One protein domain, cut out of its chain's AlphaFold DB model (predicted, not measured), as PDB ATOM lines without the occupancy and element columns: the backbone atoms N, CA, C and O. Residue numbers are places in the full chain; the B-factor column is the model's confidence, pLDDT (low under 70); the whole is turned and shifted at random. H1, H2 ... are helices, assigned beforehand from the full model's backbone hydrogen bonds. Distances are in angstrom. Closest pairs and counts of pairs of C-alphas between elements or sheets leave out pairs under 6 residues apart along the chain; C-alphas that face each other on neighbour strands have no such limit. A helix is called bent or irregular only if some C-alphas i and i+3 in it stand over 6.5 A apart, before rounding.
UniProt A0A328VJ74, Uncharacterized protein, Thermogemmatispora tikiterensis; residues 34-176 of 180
ATOM      1  N   VAL A  34     -16.055   6.249  41.295       87.12
ATOM      2  CA  VAL A  34     -15.873   5.154  40.325       87.12
ATOM      3  C   VAL A  34     -16.915   5.226  39.212       87.12
ATOM      4  O   VAL A  34     -16.593   5.047  38.041       87.12
ATOM      5  N   GLU A  35     -18.164   5.531  39.554       87.19
ATOM      6  CA  GLU A  35     -19.243   5.649  38.573       87.19
ATOM      7  C   GLU A  35     -19.036   6.840  37.635       87.19
ATOM      8  O   GLU A  35     -19.330   6.728  36.444       87.19
ATOM      9  N   TRP A  36     -18.480   7.943  38.140       87.25
ATOM     10  CA  TRP A  36     -18.106   9.095  37.320       87.25
ATOM     11  C   TRP A  36     -16.921   8.806  36.397       87.25
ATOM     12  O   TRP A  36     -16.971   9.173  35.225       87.25
ATOM     13  N   VAL A  37     -15.904   8.086  36.877       88.00
ATOM     14  CA  VAL A  37     -14.769   7.642  36.050       88.00
ATOM     15  C   VAL A  37     -15.241   6.711  34.930       88.00
ATOM     16  O   VAL A  37     -14.879   6.898  33.769       88.00
ATOM     17  N   LEU A  38     -16.106   5.742  35.249       86.50
ATOM     18  CA  LEU A  38     -16.694   4.844  34.252       86.50
ATOM     19  C   LEU A  38     -17.551   5.601  33.233       86.50
ATOM     20  O   LEU A  38     -17.506   5.291  32.045       86.50
ATOM     21  N   ALA A  39     -18.307   6.608  33.673       85.94
ATOM     22  CA  ALA A  39     -19.063   7.464  32.768       85.94
ATOM     23  C   ALA A  39     -18.150   8.240  31.818       85.94
ATOM     24  O   ALA A  39     -18.428   8.266  30.625       85.94
ATOM     25  N   GLY A  40     -17.053   8.811  32.325       88.50
ATOM     26  CA  GLY A  40     -16.046   9.474  31.499       88.50
ATOM     27  C   GLY A  40     -15.500   8.539  30.423       88.50
ATOM     28  O   GLY A  40     -15.542   8.864  29.243       88.50
ATOM     29  N   ARG A  41     -15.104   7.319  30.796       86.94
ATOM     30  CA  ARG A  41     -14.620   6.327  29.824       86.94
ATOM     31  C   ARG A  41     -15.651   5.998  28.740       86.94
ATOM     32  O   ARG A  41     -15.311   5.985  27.564       86.94
ATOM     33  N   LEU A  42     -16.912   5.794  29.115       84.69
ATOM     34  CA  LEU A  42     -17.988   5.522  28.153       84.69
ATOM     35  C   LEU A  42     -18.240   6.689  27.193       84.69
ATOM     36  O   LEU A  42     -18.631   6.475  26.048       84.69
ATOM     37  N   LEU A  43     -18.072   7.925  27.665       84.88
ATOM     38  CA  LEU A  43     -18.205   9.112  26.825       84.88
ATOM     39  C   LEU A  43     -17.040   9.240  25.840       84.88
ATOM     40  O   LEU A  43     -17.286   9.590  24.689       84.88
ATOM     41  N   ALA A  44     -15.820   8.892  26.258       87.56
ATOM     42  CA  ALA A  44     -14.657   8.837  25.375       87.56
ATOM     43  C   ALA A  44     -14.834   7.761  24.291       87.56
ATOM     44  O   ALA A  44     -14.736   8.063  23.106       87.56
ATOM     45  N   GLU A  45     -15.235   6.545  24.674       84.62
ATOM     46  CA  GLU A  45     -15.535   5.462  23.724       84.62
ATOM     47  C   GLU A  45     -16.638   5.869  22.733       84.62
ATOM     48  O   GLU A  45     -16.565   5.581  21.540       84.62
ATOM     49  N   LEU A  46     -17.669   6.586  23.193       80.94
ATOM     50  CA  LEU A  46     -18.693   7.116  22.298       80.94
ATOM     51  C   LEU A  46     -18.121   8.150  21.322       80.94
ATOM     52  O   LEU A  46     -18.485   8.130  20.150       80.94
ATOM     53  N   GLN A  47     -17.269   9.058  21.786       86.38
ATOM     54  CA  GLN A  47     -16.651  10.077  20.942       86.38
ATOM     55  C   GLN A  47     -15.766   9.450  19.859       86.38
ATOM     56  O   GLN A  47     -15.843   9.872  18.707       86.38
ATOM     57  N   GLU A  48     -15.014   8.397  20.190       87.75
ATOM     58  CA  GLU A  48     -14.243   7.601  19.225       87.75
ATOM     59  C   GLU A  48     -15.148   6.972  18.157       87.75
ATOM     60  O   GLU A  48     -14.864   7.046  16.961       87.75
ATOM     61  N   GLN A  49     -16.293   6.412  18.564       81.94
ATOM     62  CA  GLN A  49     -17.281   5.870  17.625       81.94
ATOM     63  C   GLN A  49     -17.899   6.963  16.745       81.94
ATOM     64  O   GLN A  49     -18.102   6.753  15.550       81.94
ATOM     65  N   LEU A  50     -18.192   8.142  17.309       83.50
ATOM     66  CA  LEU A  50     -18.692   9.283  16.541       83.50
ATOM     67  C   LEU A  50     -17.662   9.735  15.501       83.50
ATOM     68  O   LEU A  50     -18.029   9.936  14.346       83.50
ATOM     69  N   PHE A  51     -16.388   9.813  15.888       88.94
ATOM     70  CA  PHE A  51     -15.284  10.158  14.998       88.94
ATOM     71  C   PHE A  51     -15.148   9.168  13.833       88.94
ATOM     72  O   PHE A  51     -15.023   9.579  12.677       88.94
ATOM     73  N   ALA A  52     -15.251   7.866  14.110       86.19
ATOM     74  CA  ALA A  52     -15.144   6.820  13.094       86.19
ATOM     75  C   ALA A  52     -16.260   6.863  12.032       86.19
ATOM     76  O   ALA A  52     -16.062   6.369  10.924       86.19
ATOM     77  N   MET A  53     -17.423   7.451  12.338       83.44
ATOM     78  CA  MET A  53     -18.524   7.595  11.371       83.44
ATOM     79  C   MET A  53     -18.459   8.879  10.535       83.44
ATOM     80  O   MET A  53     -19.243   9.022   9.596       83.44
ATOM     81  N   LEU A  54     -17.600   9.837  10.890       87.06
ATOM     82  CA  LEU A  54     -17.444  11.067  10.118       87.06
ATOM     83  C   LEU A  54     -16.786  10.772   8.766       87.06
ATOM     84  O   LEU A  54     -15.961   9.867   8.644       87.06
ATOM     85  N   SER A  55     -17.102  11.581   7.751       90.88
ATOM     86  CA  SER A  55     -16.310  11.585   6.520       90.88
ATOM     87  C   SER A  55     -14.863  12.027   6.802       90.88
ATOM     88  O   SER A  55     -14.613  12.692   7.813       90.88
ATOM     89  N   PRO A  56     -13.905  11.767   5.893       92.94
ATOM     90  CA  PRO A  56     -12.537  12.272   6.033       92.94
ATOM     91  C   PRO A  56     -12.472  13.794   6.241       92.94
ATOM     92  O   PRO A  56     -11.663  14.289   7.022       92.94
ATOM     93  N   SER A  57     -13.363  14.552   5.591       90.19
ATOM     94  CA  SER A  57     -13.477  16.001   5.786       90.19
ATOM     95  C   SER A  57     -13.995  16.360   7.180       90.19
ATOM     96  O   SER A  57     -13.509  17.316   7.785       90.19
ATOM     97  N   GLY A  58     -14.954  15.593   7.709       91.06
ATOM     98  CA  GLY A  58     -15.449  15.749   9.075       91.06
ATOM     99  C   GLY A  58     -14.378  15.432  10.121       91.06
ATOM    100  O   GLY A  58     -14.212  16.198  11.067       91.06
ATOM    101  N   GLN A  59     -13.607  14.361   9.915       93.69
ATOM    102  CA  GLN A  59     -12.480  13.983  10.776       93.69
ATOM    103  C   GLN A  59     -11.399  15.067  10.797       93.69
ATOM    104  O   GLN A  59     -11.034  15.539  11.870       93.69
ATOM    105  N   ALA A  60     -10.976  15.556   9.628       91.38
ATOM    106  CA  ALA A  60     -10.010  16.650   9.537       91.38
ATOM    107  C   ALA A  60     -10.522  17.937  10.211       91.38
ATOM    108  O   ALA A  60      -9.761  18.665  10.847       91.38
ATOM    109  N   CYS A  61     -11.824  18.221  10.104       91.56
ATOM    110  CA  CYS A  61     -12.436  19.357  10.786       91.56
ATOM    111  C   CYS A  61     -12.406  19.195  12.316       91.56
ATOM    112  O   CYS A  61     -12.153  20.168  13.027       91.56
ATOM    113  N   TRP A  62     -12.651  17.981  12.820       92.94
ATOM    114  CA  TRP A  62     -12.563  17.656  14.244       92.94
ATOM    115  C   TRP A  62     -11.134  17.792  14.780       92.94
ATOM    116  O   TRP A  62     -10.915  18.453  15.793       92.94
ATOM    117  N   GLU A  63     -10.155  17.223  14.079       92.00
ATOM    118  CA  GLU A  63      -8.736  17.319  14.437       92.00
ATOM    119  C   GLU A  63      -8.248  18.769  14.444       92.00
ATOM    120  O   GLU A  63      -7.548  19.191  15.365       92.00
ATOM    121  N   HIS A  64      -8.668  19.558  13.452       89.62
ATOM    122  CA  HIS A  64      -8.368  20.981  13.409       89.62
ATOM    123  C   HIS A  64      -8.921  21.711  14.640       89.62
ATOM    124  O   HIS A  64      -8.196  22.469  15.282       89.62
ATOM    125  N   TRP A  65     -10.174  21.444  15.019       90.38
ATOM    126  CA  TRP A  65     -10.751  22.027  16.228       90.38
ATOM    127  C   TRP A  65     -10.034  21.574  17.504       90.38
ATOM    128  O   TRP A  65      -9.822  22.392  18.400       90.38
ATOM    129  N   LEU A  66      -9.610  20.308  17.600       89.62
ATOM    130  CA  LEU A  66      -8.830  19.837  18.747       89.62
ATOM    131  C   LEU A  66      -7.550  20.660  18.938       89.62
ATOM    132  O   LEU A  66      -7.215  20.987  20.077       89.62
ATOM    133  N   GLN A  67      -6.890  21.042  17.842       88.12
ATOM    134  CA  GLN A  67      -5.667  21.846  17.860       88.12
ATOM    135  C   GLN A  67      -5.920  23.325  18.171       88.12
ATOM    136  O   GLN A  67      -5.165  23.920  18.939       88.12
ATOM    137  N   THR A  68      -6.950  23.933  17.579       87.19
ATOM    138  CA  THR A  68      -7.159  25.390  17.660       87.19
ATOM    139  C   THR A  68      -8.104  25.818  18.778       87.19
ATOM    140  O   THR A  68      -8.016  26.946  19.256       87.19
ATOM    141  N   GLN A  69      -9.007  24.930  19.208       83.44
ATOM    142  CA  GLN A  69     -10.065  25.190  20.191       83.44
ATOM    143  C   GLN A  69     -10.918  26.430  19.846       83.44
ATOM    144  O   GLN A  69     -11.464  27.100  20.724       83.44
ATOM    145  N   GLU A  70     -11.048  26.750  18.554       81.88
ATOM    146  CA  GLU A  70     -11.771  27.935  18.097       81.88
ATOM    147  C   GLU A  70     -13.280  27.840  18.362       81.88
ATOM    148  O   GLU A  70     -13.939  26.842  18.067       81.88
ATOM    149  N   VAL A  71     -13.861  28.935  18.860       72.56
ATOM    150  CA  VAL A  71     -15.292  29.010  19.209       72.56
ATOM    151  C   VAL A  71     -16.191  28.971  17.965       72.56
ATOM    152  O   VAL A  71     -17.277  28.395  18.008       72.56
ATOM    153  N   LEU A  72     -15.738  29.545  16.844       76.06
ATOM    154  CA  LEU A  72     -16.502  29.675  15.592       76.06
ATOM    155  C   LEU A  72     -16.080  28.666  14.510       76.06
ATOM    156  O   LEU A  72     -16.338  28.881  13.328       76.06
ATOM    157  N   TRP A  73     -15.462  27.552  14.894       75.50
ATOM    158  CA  TRP A  73     -14.868  26.584  13.963       75.50
ATOM    159  C   TRP A  73     -15.854  25.996  12.934       75.50
ATOM    160  O   TRP A  73     -15.485  25.762  11.784       75.50
ATOM    161  N   LEU A  74     -17.139  25.853  13.291       76.81
ATOM    162  CA  LEU A  74     -18.184  25.397  12.362       76.81
ATOM    163  C   LEU A  74     -18.586  26.438  11.305       76.81
ATOM    164  O   LEU A  74     -19.255  26.110  10.329       76.81
ATOM    165  N   GLN A  75     -18.160  27.691  11.463       76.75
ATOM    166  CA  GLN A  75     -18.331  28.735  10.451       76.75
ATOM    167  C   GLN A  75     -17.165  28.776   9.454       76.75
ATOM    168  O   GLN A  75     -17.240  29.511   8.461       76.75
ATOM    169  N   GLY A  76     -16.110  27.992   9.703       78.81
ATOM    170  CA  GLY A  76     -14.935  27.870   8.852       78.81
ATOM    171  C   GLY A  76     -15.231  27.214   7.503       78.81
ATOM    172  O   GLY A  76     -16.234  26.525   7.310       78.81
ATOM    173  N   ARG A  77     -14.330  27.422   6.536       80.25
ATOM    174  CA  ARG A  77     -14.500  26.949   5.150       80.25
ATOM    175  C   ARG A  77     -14.678  25.430   5.053       80.25
ATOM    176  O   ARG A  77     -15.484  24.987   4.243       80.25
ATOM    177  N   MET A  78     -13.963  24.663   5.879       76.75
ATOM    178  CA  MET A  78     -14.074  23.199   5.932       76.75
ATOM    179  C   MET A  78     -15.449  22.753   6.437       76.75
ATOM    180  O   MET A  78     -16.107  21.942   5.796       76.75
ATOM    181  N   ALA A  79     -15.925  23.337   7.536       80.44
ATOM    182  CA  ALA A  79     -17.202  22.965   8.136       80.44
ATOM    183  C   ALA A  79     -18.409  23.293   7.244       80.44
ATOM    184  O   ALA A  79     -19.366  22.523   7.205       80.44
ATOM    185  N   ARG A  80     -18.350  24.379   6.457       84.06
ATOM    186  CA  ARG A  80     -19.413  24.753   5.499       84.06
ATOM    187  C   ARG A  80     -19.643  23.731   4.384       84.06
ATOM    188  O   ARG A  80     -20.690  23.772   3.750       84.06
ATOM    189  N   GLN A  81     -18.665  22.871   4.115       87.19
ATOM    190  CA  GLN A  81     -18.773  21.819   3.101       87.19
ATOM    191  C   GLN A  81     -19.368  20.522   3.663       87.19
ATOM    192  O   GLN A  81     -19.731  19.639   2.891       87.19
ATOM    193  N   LEU A  82     -19.466  20.407   4.990       88.19
ATOM    194  CA  LEU A  82     -20.038  19.246   5.655       88.19
ATOM    195  C   LEU A  82     -21.561  19.280   5.594       88.19
ATOM    196  O   LEU A  82     -22.183  20.345   5.586       88.19
ATOM    197  N   SER A  83     -22.164  18.096   5.612       89.06
ATOM    198  CA  SER A  83     -23.615  17.980   5.739       89.06
ATOM    199  C   SER A  83     -24.105  18.536   7.085       89.06
ATOM    200  O   SER A  83     -23.391  18.484   8.088       89.06
ATOM    201  N   GLU A  84     -25.358  18.997   7.156       86.31
ATOM    202  CA  GLU A  84     -25.973  19.428   8.427       86.31
ATOM    203  C   GLU A  84     -25.910  18.328   9.502       86.31
ATOM    204  O   GLU A  84     -25.731  18.602  10.690       86.31
ATOM    205  N   SER A  85     -26.012  17.062   9.083       83.69
ATOM    206  CA  SER A  85     -25.893  15.907   9.975       83.69
ATOM    207  C   SER A  85     -24.488  15.780  10.572       83.69
ATOM    208  O   SER A  85     -24.348  15.504  11.767       83.69
ATOM    209  N   GLU A  86     -23.442  15.987   9.771       86.00
ATOM    210  CA  GLU A  86     -22.054  15.970  10.245       86.00
ATOM    211  C   GLU A  86     -21.748  17.176  11.124       86.00
ATOM    212  O   GLU A  86     -21.179  17.000  12.197       86.00
ATOM    213  N   GLN A  87     -22.194  18.376  10.746       87.00
ATOM    214  CA  GLN A  87     -22.066  19.568  11.590       87.00
ATOM    215  C   GLN A  87     -22.743  19.360  12.954       87.00
ATOM    216  O   GLN A  87     -22.161  19.662  13.993       87.00
ATOM    217  N   GLY A  88     -23.945  18.773  12.973       83.00
ATOM    218  CA  GLY A  88     -24.640  18.416  14.209       83.00
ATOM    219  C   GLY A  88     -23.895  17.364  15.039       83.00
ATOM    220  O   GLY A  88     -23.876  17.450  16.268       83.00
ATOM    221  N   THR A  89     -23.258  16.392  14.384       84.50
ATOM    222  CA  THR A  89     -22.428  15.371  15.047       84.50
ATOM    223  C   THR A  89     -21.190  15.999  15.680       84.50
ATOM    224  O   THR A  89     -20.919  15.761  16.853       84.50
ATOM    225  N   LEU A  90     -20.500  16.866  14.943       88.62
ATOM    226  CA  LEU A  90     -19.330  17.620  15.383       88.62
ATOM    227  C   LEU A  90     -19.633  18.562  16.558       88.62
ATOM    228  O   LEU A  90     -18.882  18.581  17.531       88.62
ATOM    229  N   CYS A  91     -20.766  19.277  16.524       85.25
ATOM    230  CA  CYS A  91     -21.288  20.013  17.682       85.25
ATOM    231  C   CYS A  91     -21.412  19.101  18.907       85.25
ATOM    232  O   CYS A  91     -20.917  19.426  19.982       85.25
ATOM    233  N   GLY A  92     -22.059  17.944  18.742       81.94
ATOM    234  CA  GLY A  92     -22.235  16.980  19.825       81.94
ATOM    235  C   GLY A  92     -20.907  16.449  20.368       81.94
ATOM    236  O   GLY A  92     -20.747  16.352  21.580       81.94
ATOM    237  N   MET A  93     -19.943  16.149  19.495       86.81
ATOM    238  CA  MET A  93     -18.603  15.697  19.885       86.81
ATOM    239  C   MET A  93     -17.832  16.758  20.668       86.81
ATOM    240  O   MET A  93     -17.184  16.415  21.654       86.81
ATOM    241  N   ARG A  94     -17.928  18.037  20.283       87.81
ATOM    242  CA  ARG A  94     -17.327  19.145  21.042       87.81
ATOM    243  C   ARG A  94     -17.879  19.199  22.463       87.81
ATOM    244  O   ARG A  94     -17.128  19.327  23.421       87.81
ATOM    245  N   GLU A  95     -19.189  19.105  22.605       84.06
ATOM    246  CA  GLU A  95     -19.820  19.161  23.922       84.06
ATOM    247  C   GLU A  95     -19.463  17.933  24.773       84.06
ATOM    248  O   GLU A  95     -19.319  18.034  25.992       84.06
ATOM    249  N   ILE A  96     -19.263  16.776  24.127       85.88
ATOM    250  CA  ILE A  96     -18.711  15.581  24.775       85.88
ATOM    251  C   ILE A  96     -17.301  15.827  25.294       85.88
ATOM    252  O   ILE A  96     -17.043  15.542  26.463       85.88
ATOM    253  N   GLU A  97     -16.428  16.417  24.482       89.50
ATOM    254  CA  GLU A  97     -15.069  16.784  24.886       89.50
ATOM    255  C   GLU A  97     -15.058  17.715  26.107       89.50
ATOM    256  O   GLU A  97     -14.318  17.496  27.066       89.50
ATOM    257  N   GLU A  98     -15.897  18.753  26.102       86.62
ATOM    258  CA  GLU A  98     -15.967  19.711  27.210       86.62
ATOM    259  C   GLU A  98     -16.391  19.029  28.522       86.62
ATOM    260  O   GLU A  98     -15.789  19.268  29.575       86.62
ATOM    261  N   VAL A  99     -17.367  18.117  28.464       86.00
ATOM    262  CA  VAL A  99     -17.801  17.346  29.638       86.00
ATOM    263  C   VAL A  99     -16.757  16.323  30.074       86.00
ATOM    264  O   VAL A  99     -16.580  16.131  31.277       86.00
ATOM    265  N   LEU A 100     -16.045  15.682  29.147       88.75
ATOM    266  CA  LEU A 100     -14.951  14.766  29.476       88.75
ATOM    267  C   LEU A 100     -13.870  15.472  30.288       88.75
ATOM    268  O   LEU A 100     -13.545  15.027  31.389       88.75
ATOM    269  N   ARG A 101     -13.400  16.629  29.809       90.75
ATOM    270  CA  ARG A 101     -12.406  17.452  30.517       90.75
ATOM    271  C   ARG A 101     -12.902  17.898  31.888       90.75
ATOM    272  O   ARG A 101     -12.130  17.947  32.849       90.75
ATOM    273  N   LEU A 102     -14.189  18.231  32.000       89.31
ATOM    274  CA  LEU A 102     -14.814  18.572  33.274       89.31
ATOM    275  C   LEU A 102     -14.813  17.376  34.237       89.31
ATOM    276  O   LEU A 102     -14.365  17.513  35.375       89.31
ATOM    277  N   LEU A 103     -15.310  16.216  33.801       88.62
ATOM    278  CA  LEU A 103     -15.386  15.008  34.623       88.62
ATOM    279  C   LEU A 103     -14.000  14.554  35.066       88.62
ATOM    280  O   LEU A 103     -13.817  14.254  36.244       88.62
ATOM    281  N   GLU A 104     -13.025  14.559  34.161       90.31
ATOM    282  CA  GLU A 104     -11.641  14.211  34.462       90.31
ATOM    283  C   GLU A 104     -11.070  15.131  35.546       90.31
ATOM    284  O   GLU A 104     -10.628  14.654  36.594       90.31
ATOM    285  N   ARG A 105     -11.186  16.453  35.362       90.62
ATOM    286  CA  ARG A 105     -10.738  17.446  36.348       90.62
ATOM    287  C   ARG A 105     -11.396  17.227  37.709       90.62
ATOM    288  O   ARG A 105     -10.726  17.298  38.739       90.62
ATOM    289  N   ARG A 106     -12.706  16.969  37.737       87.06
ATOM    290  CA  ARG A 106     -13.464  16.768  38.980       87.06
ATOM    291  C   ARG A 106     -13.103  15.465  39.681       87.06
ATOM    292  O   ARG A 106     -12.941  15.462  40.900       87.06
ATOM    293  N   CYS A 107     -12.917  14.386  38.931       87.44
ATOM    294  CA  CYS A 107     -12.476  13.110  39.483       87.44
ATOM    295  C   CYS A 107     -11.056  13.218  40.052       87.44
ATOM    296  O   CYS A 107     -10.811  12.748  41.161       87.44
ATOM    297  N   GLN A 108     -10.141  13.897  39.352       88.00
ATOM    298  CA  GLN A 108      -8.781  14.157  39.838       88.00
ATOM    299  C   GLN A 108      -8.780  14.978  41.134       88.00
ATOM    300  O   GLN A 108      -8.087  14.621  42.086       88.00
ATOM    301  N   GLN A 109      -9.600  16.029  41.214       87.12
ATOM    302  CA  GLN A 109      -9.758  16.829  42.435       87.12
ATOM    303  C   GLN A 109     -10.296  16.000  43.609       87.12
ATOM    304  O   GLN A 109      -9.765  16.092  44.716       87.12
ATOM    305  N   ALA A 110     -11.313  15.166  43.371       85.00
ATOM    306  CA  ALA A 110     -11.863  14.284  44.397       85.00
ATOM    307  C   ALA A 110     -10.799  13.294  44.909       85.00
ATOM    308  O   ALA A 110     -10.591  13.201  46.119       85.00
ATOM    309  N   MET A 111     -10.056  12.642  44.003       84.75
ATOM    310  CA  MET A 111      -8.945  11.743  44.358       84.75
ATOM    311  C   MET A 111      -7.861  12.444  45.185       84.75
ATOM    312  O   MET A 111      -7.394  11.887  46.177       84.75
ATOM    313  N   ALA A 112      -7.487  13.671  44.812       84.25
ATOM    314  CA  ALA A 112      -6.455  14.441  45.506       84.25
ATOM    315  C   ALA A 112      -6.876  14.867  46.921       84.25
ATOM    316  O   ALA A 112      -6.042  14.936  47.818       84.25
ATOM    317  N   SER A 113      -8.166  15.140  47.133       75.19
ATOM    318  CA  SER A 113      -8.671  15.615  48.425       75.19
ATOM    319  C   SER A 113      -8.755  14.539  49.514       75.19
ATOM    320  O   SER A 113      -8.886  14.904  50.678       75.19
ATOM    321  N   GLN A 114      -8.707  13.243  49.162       65.75
ATOM    322  CA  GLN A 114      -8.803  12.060  50.050       65.75
ATOM    323  C   GLN A 114     -10.005  12.013  51.027       65.75
ATOM    324  O   GLN A 114     -10.200  11.012  51.711       65.75
ATOM    325  N   ALA A 115     -10.834  13.057  51.084       56.12
ATOM    326  CA  ALA A 115     -11.798  13.282  52.155       56.12
ATOM    327  C   ALA A 115     -13.190  12.710  51.854       56.12
ATOM    328  O   ALA A 115     -13.951  12.436  52.777       56.12
ATOM    329  N   THR A 116     -13.539  12.499  50.580       62.91
ATOM    330  CA  THR A 116     -14.828  11.915  50.184       62.91
ATOM    331  C   THR A 116     -14.703  11.197  48.835       62.91
ATOM    332  O   THR A 116     -14.152  11.738  47.884       62.91
ATOM    333  N   LEU A 117     -15.266   9.989  48.705       72.88
ATOM    334  CA  LEU A 117     -15.436   9.300  47.406       72.88
ATOM    335  C   LEU A 117     -16.569   9.920  46.556       72.88
ATOM    336  O   LEU A 117     -17.113   9.267  45.660       72.88
ATOM    337  N   LEU A 118     -16.964  11.156  46.872       80.56
ATOM    338  CA  LEU A 118     -18.038  11.904  46.233       80.56
ATOM    339  C   LEU A 118     -17.442  12.988  45.342       80.56
ATOM    340  O   LEU A 118     -16.426  13.599  45.662       80.56
ATOM    341  N   VAL A 119     -18.110  13.237  44.221       82.75
ATOM    342  CA  VAL A 119     -17.715  14.273  43.271       82.75
ATOM    343  C   VAL A 119     -18.697  15.428  43.385       82.75
ATOM    344  O   VAL A 119     -19.908  15.235  43.278       82.75
ATOM    345  N   TYR A 120     -18.168  16.627  43.616       83.50
ATOM    346  CA  TYR A 120     -18.959  17.842  43.765       83.50
ATOM    347  C   TYR A 120     -18.993  18.620  42.452       83.50
ATOM    348  O   TYR A 120     -17.952  18.860  41.835       83.50
ATOM    349  N   PHE A 121     -20.185  19.075  42.074       86.06
ATOM    350  CA  PHE A 121     -20.423  19.846  40.853       86.06
ATOM    351  C   PHE A 121     -21.035  21.208  41.177       86.06
ATOM    352  O   PHE A 121     -21.668  21.377  42.217       86.06
ATOM    353  N   THR A 122     -20.844  22.186  40.298       86.25
ATOM    354  CA  THR A 122     -21.628  23.431  40.315       86.25
ATOM    355  C   THR A 122     -22.957  23.238  39.582       86.25
ATOM    356  O   THR A 122     -23.116  22.299  38.797       86.25
ATOM    357  N   GLU A 123     -23.923  24.134  39.784       84.19
ATOM    358  CA  GLU A 123     -25.209  24.042  39.068       84.19
ATOM    359  C   GLU A 123     -25.060  24.077  37.525       84.19
ATOM    360  O   GLU A 123     -25.684  23.251  36.848       84.19
ATOM    361  N   PRO A 124     -24.208  24.941  36.930       84.06
ATOM    362  CA  PRO A 124     -23.935  24.904  35.491       84.06
ATOM    363  C   PRO A 124     -23.363  23.562  35.012       84.06
ATOM    364  O   PRO A 124     -23.785  23.050  33.976       84.06
ATOM    365  N   GLU A 125     -22.455  22.961  35.787       86.38
ATOM    366  CA  GLU A 125     -21.856  21.655  35.479       86.38
ATOM    367  C   GLU A 125     -22.925  20.551  35.469       86.38
ATOM    368  O   GLU A 125     -22.973  19.730  34.550       86.38
ATOM    369  N   ILE A 126     -23.856  20.572  36.432       84.94
ATOM    370  CA  ILE A 126     -24.991  19.638  36.480       84.94
ATOM    371  C   ILE A 126     -25.863  19.767  35.224       84.94
ATOM    372  O   ILE A 126     -26.277  18.756  34.645       84.94
ATOM    373  N   HIS A 127     -26.156  20.996  34.792       81.88
ATOM    374  CA  HIS A 127     -26.935  21.238  33.579       81.88
ATOM    375  C   HIS A 127     -26.235  20.707  32.324       81.88
ATOM    376  O   HIS A 127     -26.881  20.014  31.530       81.88
ATOM    377  N   GLN A 128     -24.935  20.971  32.174       81.62
ATOM    378  CA  GLN A 128     -24.144  20.533  31.023       81.62
ATOM    379  C   GLN A 128     -24.091  19.002  30.926       81.62
ATOM    380  O   GLN A 128     -24.439  18.429  29.891       81.62
ATOM    381  N   ILE A 129     -23.774  18.318  32.033       83.44
ATOM    382  CA  ILE A 129     -23.712  16.849  32.060       83.44
ATOM    383  C   ILE A 129     -25.090  16.251  31.742       83.44
ATOM    384  O   ILE A 129     -25.203  15.318  30.948       83.44
ATOM    385  N   ARG A 130     -26.176  16.799  32.305       82.94
ATOM    386  CA  ARG A 130     -27.538  16.322  32.007       82.94
ATOM    387  C   ARG A 130     -27.911  16.465  30.536       82.94
ATOM    388  O   ARG A 130     -28.540  15.558  29.989       82.94
ATOM    389  N   TRP A 131     -27.581  17.598  29.923       80.19
ATOM    390  CA  TRP A 131     -27.872  17.843  28.515       80.19
ATOM    391  C   TRP A 131     -27.154  16.826  27.622       80.19
ATOM    392  O   TRP A 131     -27.787  16.178  26.784       80.19
ATOM    393  N   LEU A 132     -25.875  16.578  27.900       77.12
ATOM    394  CA  LEU A 132     -25.069  15.591  27.193       77.12
ATOM    395  C   LEU A 132     -25.612  14.165  27.333       77.12
ATOM    396  O   LEU A 132     -25.746  13.454  26.338       77.12
ATOM    397  N   LEU A 133     -26.015  13.745  28.535       77.00
ATOM    398  CA  LEU A 133     -26.649  12.435  28.726       77.00
ATOM    399  C   LEU A 133     -27.917  12.288  27.864       77.00
ATOM    400  O   LEU A 133     -28.207  11.201  27.354       77.00
ATOM    401  N   GLY A 134     -28.648  13.388  27.657       77.06
ATOM    402  CA  GLY A 134     -29.777  13.462  26.732       77.06
ATOM    403  C   GLY A 134     -29.378  13.299  25.261       77.06
ATOM    404  O   GLY A 134     -30.066  12.584  24.520       77.06
ATOM    405  N   LEU A 135     -28.263  13.901  24.833       73.56
ATOM    406  CA  LEU A 135     -27.716  13.718  23.484       73.56
ATOM    407  C   LEU A 135     -27.291  12.276  23.231       73.56
ATOM    408  O   LEU A 135     -27.706  11.699  22.225       73.56
ATOM    409  N   VAL A 136     -26.535  11.674  24.153       71.19
ATOM    410  CA  VAL A 136     -26.091  10.277  24.047       71.19
ATOM    411  C   VAL A 136     -27.292   9.346  23.939       71.19
ATOM    412  O   VAL A 136     -27.344   8.480  23.068       71.19
ATOM    413  N   GLU A 137     -28.315   9.546  24.771       74.19
ATOM    414  CA  GLU A 137     -29.517   8.722  24.700       74.19
ATOM    415  C   GLU A 137     -30.271   8.903  23.374       74.19
ATOM    416  O   GLU A 137     -30.795   7.930  22.820       74.19
ATOM    417  N   SER A 138     -30.337  10.131  22.860       72.56
ATOM    418  CA  SER A 138     -30.994  10.448  21.589       72.56
ATOM    419  C   SER A 138     -30.229   9.884  20.395       72.56
ATOM    420  O   SER A 138     -30.844   9.384  19.454       72.56
ATOM    421  N   PHE A 139     -28.899   9.923  20.434       68.88
ATOM    422  CA  PHE A 139     -28.020   9.310  19.446       68.88
ATOM    423  C   PHE A 139     -28.164   7.788  19.461       68.88
ATOM    424  O   PHE A 139     -28.569   7.219  18.455       68.88
ATOM    425  N   LEU A 140     -28.001   7.139  20.618       66.44
ATOM    426  CA  LEU A 140     -28.219   5.695  20.757       66.44
ATOM    427  C   LEU A 140     -29.633   5.290  20.319       66.44
ATOM    428  O   LEU A 140     -29.827   4.239  19.722       66.44
ATOM    429  N   ARG A 141     -30.657   6.117  20.567       70.56
ATOM    430  CA  ARG A 141     -31.999   5.856  20.027       70.56
ATOM    431  C   ARG A 141     -32.055   5.952  18.506       70.56
ATOM    432  O   ARG A 141     -32.792   5.173  17.920       70.56
ATOM    433  N   ARG A 142     -31.367   6.906  17.877       67.75
ATOM    434  CA  ARG A 142     -31.369   7.083  16.415       67.75
ATOM    435  C   ARG A 142     -30.556   5.994  15.721       67.75
ATOM    436  O   ARG A 142     -31.097   5.321  14.852       67.75
ATOM    437  N   SER A 143     -29.329   5.760  16.167       57.66
ATOM    438  CA  SER A 143     -28.403   4.785  15.583       57.66
ATOM    439  C   SER A 143     -28.868   3.342  15.792       57.66
ATOM    440  O   SER A 143     -28.615   2.479  14.960       57.66
ATOM    441  N   CYS A 144     -29.631   3.070  16.857       55.09
ATOM    442  CA  CYS A 144     -30.138   1.727  17.157       55.09
ATOM    443  C   CYS A 144     -31.616   1.525  16.797       55.09
ATOM    444  O   CYS A 144     -32.211   0.542  17.228       55.09
ATOM    445  N   ARG A 145     -32.239   2.424  16.020       56.75
ATOM    446  CA  ARG A 145     -33.622   2.225  15.535       56.75
ATOM    447  C   ARG A 145     -33.762   1.020  14.594       56.75
ATOM    448  O   ARG A 145     -34.869   0.509  14.476       56.75
ATOM    449  N   GLY A 146     -32.673   0.567  13.966       50.56
ATOM    450  CA  GLY A 146     -32.651  -0.605  13.076       50.56
ATOM    451  C   GLY A 146     -31.872  -1.820  13.598       50.56
ATOM    452  O   GLY A 146     -32.057  -2.919  13.090       50.56
ATOM    453  N   LEU A 147     -31.034  -1.646  14.623       46.75
ATOM    454  CA  LEU A 147     -30.215  -2.713  15.206       46.75
ATOM    455  C   LEU A 147     -30.938  -3.293  16.420       46.75
ATOM    456  O   LEU A 147     -31.364  -2.550  17.312       46.75
ATOM    457  N   LYS A 148     -31.084  -4.622  16.492       50.12
ATOM    458  CA  LYS A 148     -31.585  -5.242  17.726       50.12
ATOM    459  C   LYS A 148     -30.601  -4.848  18.821       50.12
ATOM    460  O   LYS A 148     -29.398  -4.830  18.601       50.12
ATOM    461  N   ALA A 149     -31.079  -4.573  20.034       50.78
ATOM    462  CA  ALA A 149     -30.229  -4.154  21.155       50.78
ATOM    463  C   ALA A 149     -29.071  -5.126  21.493       50.78
ATOM    464  O   ALA A 149     -28.310  -4.841  22.405       50.78
ATOM    465  N   ARG A 150     -28.961  -6.274  20.809       51.00
ATOM    466  CA  ARG A 150     -27.873  -7.252  20.882       51.00
ATOM    467  C   ARG A 150     -26.648  -6.889  20.032       51.00
ATOM    468  O   ARG A 150     -25.581  -7.381  20.366       51.00
ATOM    469  N   ASP A 151     -26.796  -6.022  19.030       55.91
ATOM    470  CA  ASP A 151     -25.737  -5.686  18.060       55.91
ATOM    471  C   ASP A 151     -24.912  -4.454  18.479       55.91
ATOM    472  O   ASP A 151     -23.921  -4.102  17.849       55.91
ATOM    473  N   LEU A 152     -25.323  -3.782  19.559       59.56
ATOM    474  CA  LEU A 152     -24.507  -2.771  20.224       59.56
ATOM    475  C   LEU A 152     -23.373  -3.450  21.006       59.56
ATOM    476  O   LEU A 152     -23.666  -4.414  21.728       59.56
ATOM    477  N   PRO A 153     -22.149  -2.887  20.982       66.06
ATOM    478  CA  PRO A 153     -21.091  -3.245  21.919       66.06
ATOM    479  C   PRO A 153     -21.629  -3.323  23.349       66.06
ATOM    480  O   PRO A 153     -22.461  -2.503  23.773       66.06
ATOM    481  N   LEU A 154     -21.199  -4.348  24.086       64.38
ATOM    482  CA  LEU A 154     -21.683  -4.604  25.440       64.38
ATOM    483  C   LEU A 154     -21.431  -3.390  26.342       64.38
ATOM    484  O   LEU A 154     -22.310  -3.049  27.140       64.38
ATOM    485  N   GLU A 155     -20.304  -2.696  26.155       68.12
ATOM    486  CA  GLU A 155     -19.960  -1.478  26.890       68.12
ATOM    487  C   GLU A 155     -21.024  -0.395  26.711       68.12
ATOM    488  O   GLU A 155     -21.495   0.170  27.694       68.12
ATOM    489  N   LEU A 156     -21.520  -0.166  25.490       66.50
ATOM    490  CA  LEU A 156     -22.555   0.840  25.232       66.50
ATOM    491  C   LEU A 156     -23.924   0.435  25.793       66.50
ATOM    492  O   LEU A 156     -24.696   1.287  26.249       66.50
ATOM    493  N   ARG A 157     -24.250  -0.864  25.810       67.12
ATOM    494  CA  ARG A 157     -25.500  -1.359  26.418       67.12
ATOM    495  C   ARG A 157     -25.501  -1.182  27.929       67.12
ATOM    496  O   ARG A 157     -26.482  -0.677  28.484       67.12
ATOM    497  N   VAL A 158     -24.425  -1.613  28.583       67.75
ATOM    498  CA  VAL A 158     -24.243  -1.485  30.033       67.75
ATOM    499  C   VAL A 158     -24.109  -0.006  30.392       67.75
ATOM    500  O   VAL A 158     -24.815   0.490  31.274       67.75
ATOM    501  N   GLY A 159     -23.327   0.736  29.614       71.75
ATOM    502  CA  GLY A 159     -23.083   2.158  29.782       71.75
ATOM    503  C   GLY A 159     -24.339   3.007  29.673       71.75
ATOM    504  O   GLY A 159     -24.545   3.903  30.486       71.75
ATOM    505  N   ARG A 160     -25.282   2.669  28.787       74.25
ATOM    506  CA  ARG A 160     -26.574   3.373  28.706       74.25
ATOM    507  C   ARG A 160     -27.361   3.334  30.019       74.25
ATOM    508  O   ARG A 160     -28.067   4.292  30.340       74.25
ATOM    509  N   SER A 161     -27.290   2.232  30.763       78.38
ATOM    510  CA  SER A 161     -27.966   2.116  32.061       78.38
ATOM    511  C   SER A 161     -27.288   2.971  33.136       78.38
ATOM    512  O   SER A 161     -27.985   3.666  33.879       78.38
ATOM    513  N   LEU A 162     -25.951   3.004  33.134       80.38
ATOM    514  CA  LEU A 162     -25.145   3.864  33.997       80.38
ATOM    515  C   LEU A 162     -25.434   5.342  33.717       80.38
ATOM    516  O   LEU A 162     -25.850   6.060  34.619       80.38
ATOM    517  N   LEU A 163     -25.339   5.774  32.458       78.81
ATOM    518  CA  LEU A 163     -25.598   7.152  32.029       78.81
ATOM    519  C   LEU A 163     -27.014   7.620  32.409       78.81
ATOM    520  O   LEU A 163     -27.203   8.718  32.932       78.81
ATOM    521  N   ARG A 164     -28.029   6.764  32.232       79.62
ATOM    522  CA  ARG A 164     -29.405   7.062  32.667       79.62
ATOM    523  C   ARG A 164     -29.533   7.194  34.177       79.62
ATOM    524  O   ARG A 164     -30.290   8.045  34.640       79.62
ATOM    525  N   ARG A 165     -28.859   6.330  34.939       82.56
ATOM    526  CA  ARG A 165     -28.854   6.421  36.400       82.56
ATOM    527  C   ARG A 165     -28.193   7.725  36.831       82.56
ATOM    528  O   ARG A 165     -28.829   8.476  37.561       82.56
ATOM    529  N   LEU A 166     -27.007   8.031  36.310       81.62
ATOM    530  CA  LEU A 166     -26.280   9.266  36.607       81.62
ATOM    531  C   LEU A 166     -27.116  10.504  36.292       81.62
ATOM    532  O   LEU A 166     -27.233  11.389  37.128       81.62
ATOM    533  N   GLY A 167     -27.806  10.535  35.149       80.69
ATOM    534  CA  GLY A 167     -28.698  11.644  34.793       80.69
ATOM    535  C   GLY A 167     -29.842  11.874  35.787       80.69
ATOM    536  O   GLY A 167     -30.295  13.007  35.954       80.69
ATOM    537  N   ARG A 168     -30.301  10.817  36.472       81.00
ATOM    538  CA  ARG A 168     -31.321  10.913  37.528       81.00
ATOM    539  C   ARG A 168     -30.720  11.366  38.852       81.00
ATOM    540  O   ARG A 168     -31.313  12.221  39.498       81.00
ATOM    541  N   THR A 169     -29.553  10.836  39.216       79.06
ATOM    542  CA  THR A 169     -28.874  11.144  40.485       79.06
ATOM    543  C   THR A 169     -28.107  12.464  40.458       79.06
ATOM    544  O   THR A 169     -27.714  12.955  41.511       79.06
ATOM    545  N   LEU A 170     -27.915  13.060  39.276       80.81
ATOM    546  CA  LEU A 170     -27.230  14.339  39.063       80.81
ATOM    547  C   LEU A 170     -27.870  15.494  39.823       80.81
ATOM    548  O   LEU A 170     -27.168  16.349  40.343       80.81
ATOM    549  N   ARG A 171     -29.204  15.507  39.910       77.25
ATOM    550  CA  ARG A 171     -29.933  16.552  40.643       77.25
ATOM    551  C   ARG A 171     -29.723  16.461  42.156       77.25
ATOM    552  O   ARG A 171     -29.862  17.465  42.841       77.25
ATOM    553  N   ASP A 172     -29.411  15.261  42.629       79.12
ATOM    554  CA  ASP A 172     -29.203  14.960  44.038       79.12
ATOM    555  C   ASP A 172     -27.707  14.997  44.404       79.12
ATOM    556  O   ASP A 172     -27.371  14.829  45.573       79.12
ATOM    557  N   GLN A 173     -26.799  15.204  43.432       78.94
ATOM    558  CA  GLN A 173     -25.363  15.317  43.703       78.94
ATOM    559  C   GLN A 173     -25.048  16.541  44.563       78.94
ATOM    560  O   GLN A 173     -25.698  17.583  44.421       78.94
ATOM    561  N   PRO A 174     -24.038  16.433  45.441       74.38
ATOM    562  CA  PRO A 174     -23.678  17.531  46.309       74.38
ATOM    563  C   PRO A 174     -23.124  18.694  45.482       74.38
ATOM    564  O   PRO A 174     -22.293  18.527  44.581       74.38
ATOM    565  N   ARG A 175     -23.618  19.890  45.797       82.31
ATOM    566  CA  ARG A 175     -23.231  21.124  45.126       82.31
ATOM    567  C   ARG A 175     -21.966  21.685  45.750       82.31
ATOM    568  O   ARG A 175     -21.805  21.659  46.970       82.31
ATOM    569  N   ARG A 176     -21.073  22.232  44.928       77.00
ATOM    570  CA  ARG A 176     -19.897  22.956  45.440       77.00
ATOM    571  C   ARG A 176     -20.299  24.208  46.205       77.00
ATOM    572  O   ARG A 176     -19.642  24.558  47.173       77.00
TER     573      ARG A 176
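This is residues 34 to 176 of the 180 residues of an uncharacterized protein of Thermogemmatispora tikiterensis (UniProt A0A328VJ74). Two pairs of helices, each pair side by side and running opposite ways, are stacked as two crossed layers: H1 with the long H3 in one layer, the hairpin of H4 and H5 in the other, with H4 packing across H3 and H5 across H1. At the end of the first pair where H1 ends and H3 begins, H2 and the loop of residues 69 to 83 make a smaller part set away from the hairpin. The printed part has 143 residues with five named helices, H1 to H5 in order along the chain, and no named strand; the class is all helix. The whole is compact, with a radius of gyration of the C-alphas of 16.2 A, and flat in outline, spanning 50 by 39 by 21 A.

H1, residues 34 to 53, touches H3, residues 84 to 113, at a shallow tilt of 25 degrees, opposite ways. The closest C-alphas of these two are those of Gly 40 and Leu 100, 5.8 A apart. H2, residues 56 to 68, is close to H1 but not clearly touching, with the C-alphas of Phe 51 and Gln 59 the closest at 6.3 A; the two run opposite ways at a steep tilt of 48 degrees. H2 and H3 only just touch, with 3 pairs of C-alphas within 8 A, through residues 58 to 62 of H2 and 86 to 90 of H3 alone. Their closest C-alphas are those of Gly 58 and Glu 86, 6.7 A apart, and they run the same way at a steep tilt of 40 degrees. H4, residues 123 to 143, touches residues 92 to 102 of H3 alone, with the C-alphas of Val 99 and Ile 129 the closest at 6.4 A; the tilt is steep at 46 degrees, opposite ways. H3 is the hub, touching three other helices. H5, residues 154 to 172, forms a helical hairpin with H4, at a shallow tilt of 31 degrees, opposite ways. The closest C-alphas in this hairpin are those of Arg 130 and Gly 167, 5.6 A apart. With residues 155 to 163 alone, H5 touches H1 at a steep tilt of 54 degrees, opposite ways, and the closest C-alphas are those of Leu 42 and Gly 159 at 6.3 A. H1 and H4 are near each other, while H2 is apart from H4 and H5, and H3 is apart from H5. Each O i to N i+4 pair is within hydrogen-bond range in H1, H2, H3 and H4, against 12 of 15 in H5.

H1 begins at C-alpha 34, at (-15.873, 5.154, 40.325), and is 29.2 A long from first to last C-alpha. H2 has 13 residues. H3 measures 43.7 A, from C-alpha 84 at (-25.973, 19.428, 8.427) to C-alpha 113 at (-8.671, 15.615, 48.425). H4 measures 30.5 A. H5 measures 28.0 A and ends at C-alpha 172, at (-29.203, 14.960, 44.038); it is irregular, but only just, with C-alphas 168 and 171 lying 6.6 A apart.

The two C-alphas farthest apart are those of Gln 81 and Ala 115, at 50.3 A. The printed part has no cut. The link from H1 to H2 is tight, that from H2 to H3 is long with 15 residues, and those from H3 to H4 and from H4 to H5 are short. The mean pLDDT of the printed part is 80.1; it is under 70 at residues 114 to 116, 139 to 140 and 142 to 158.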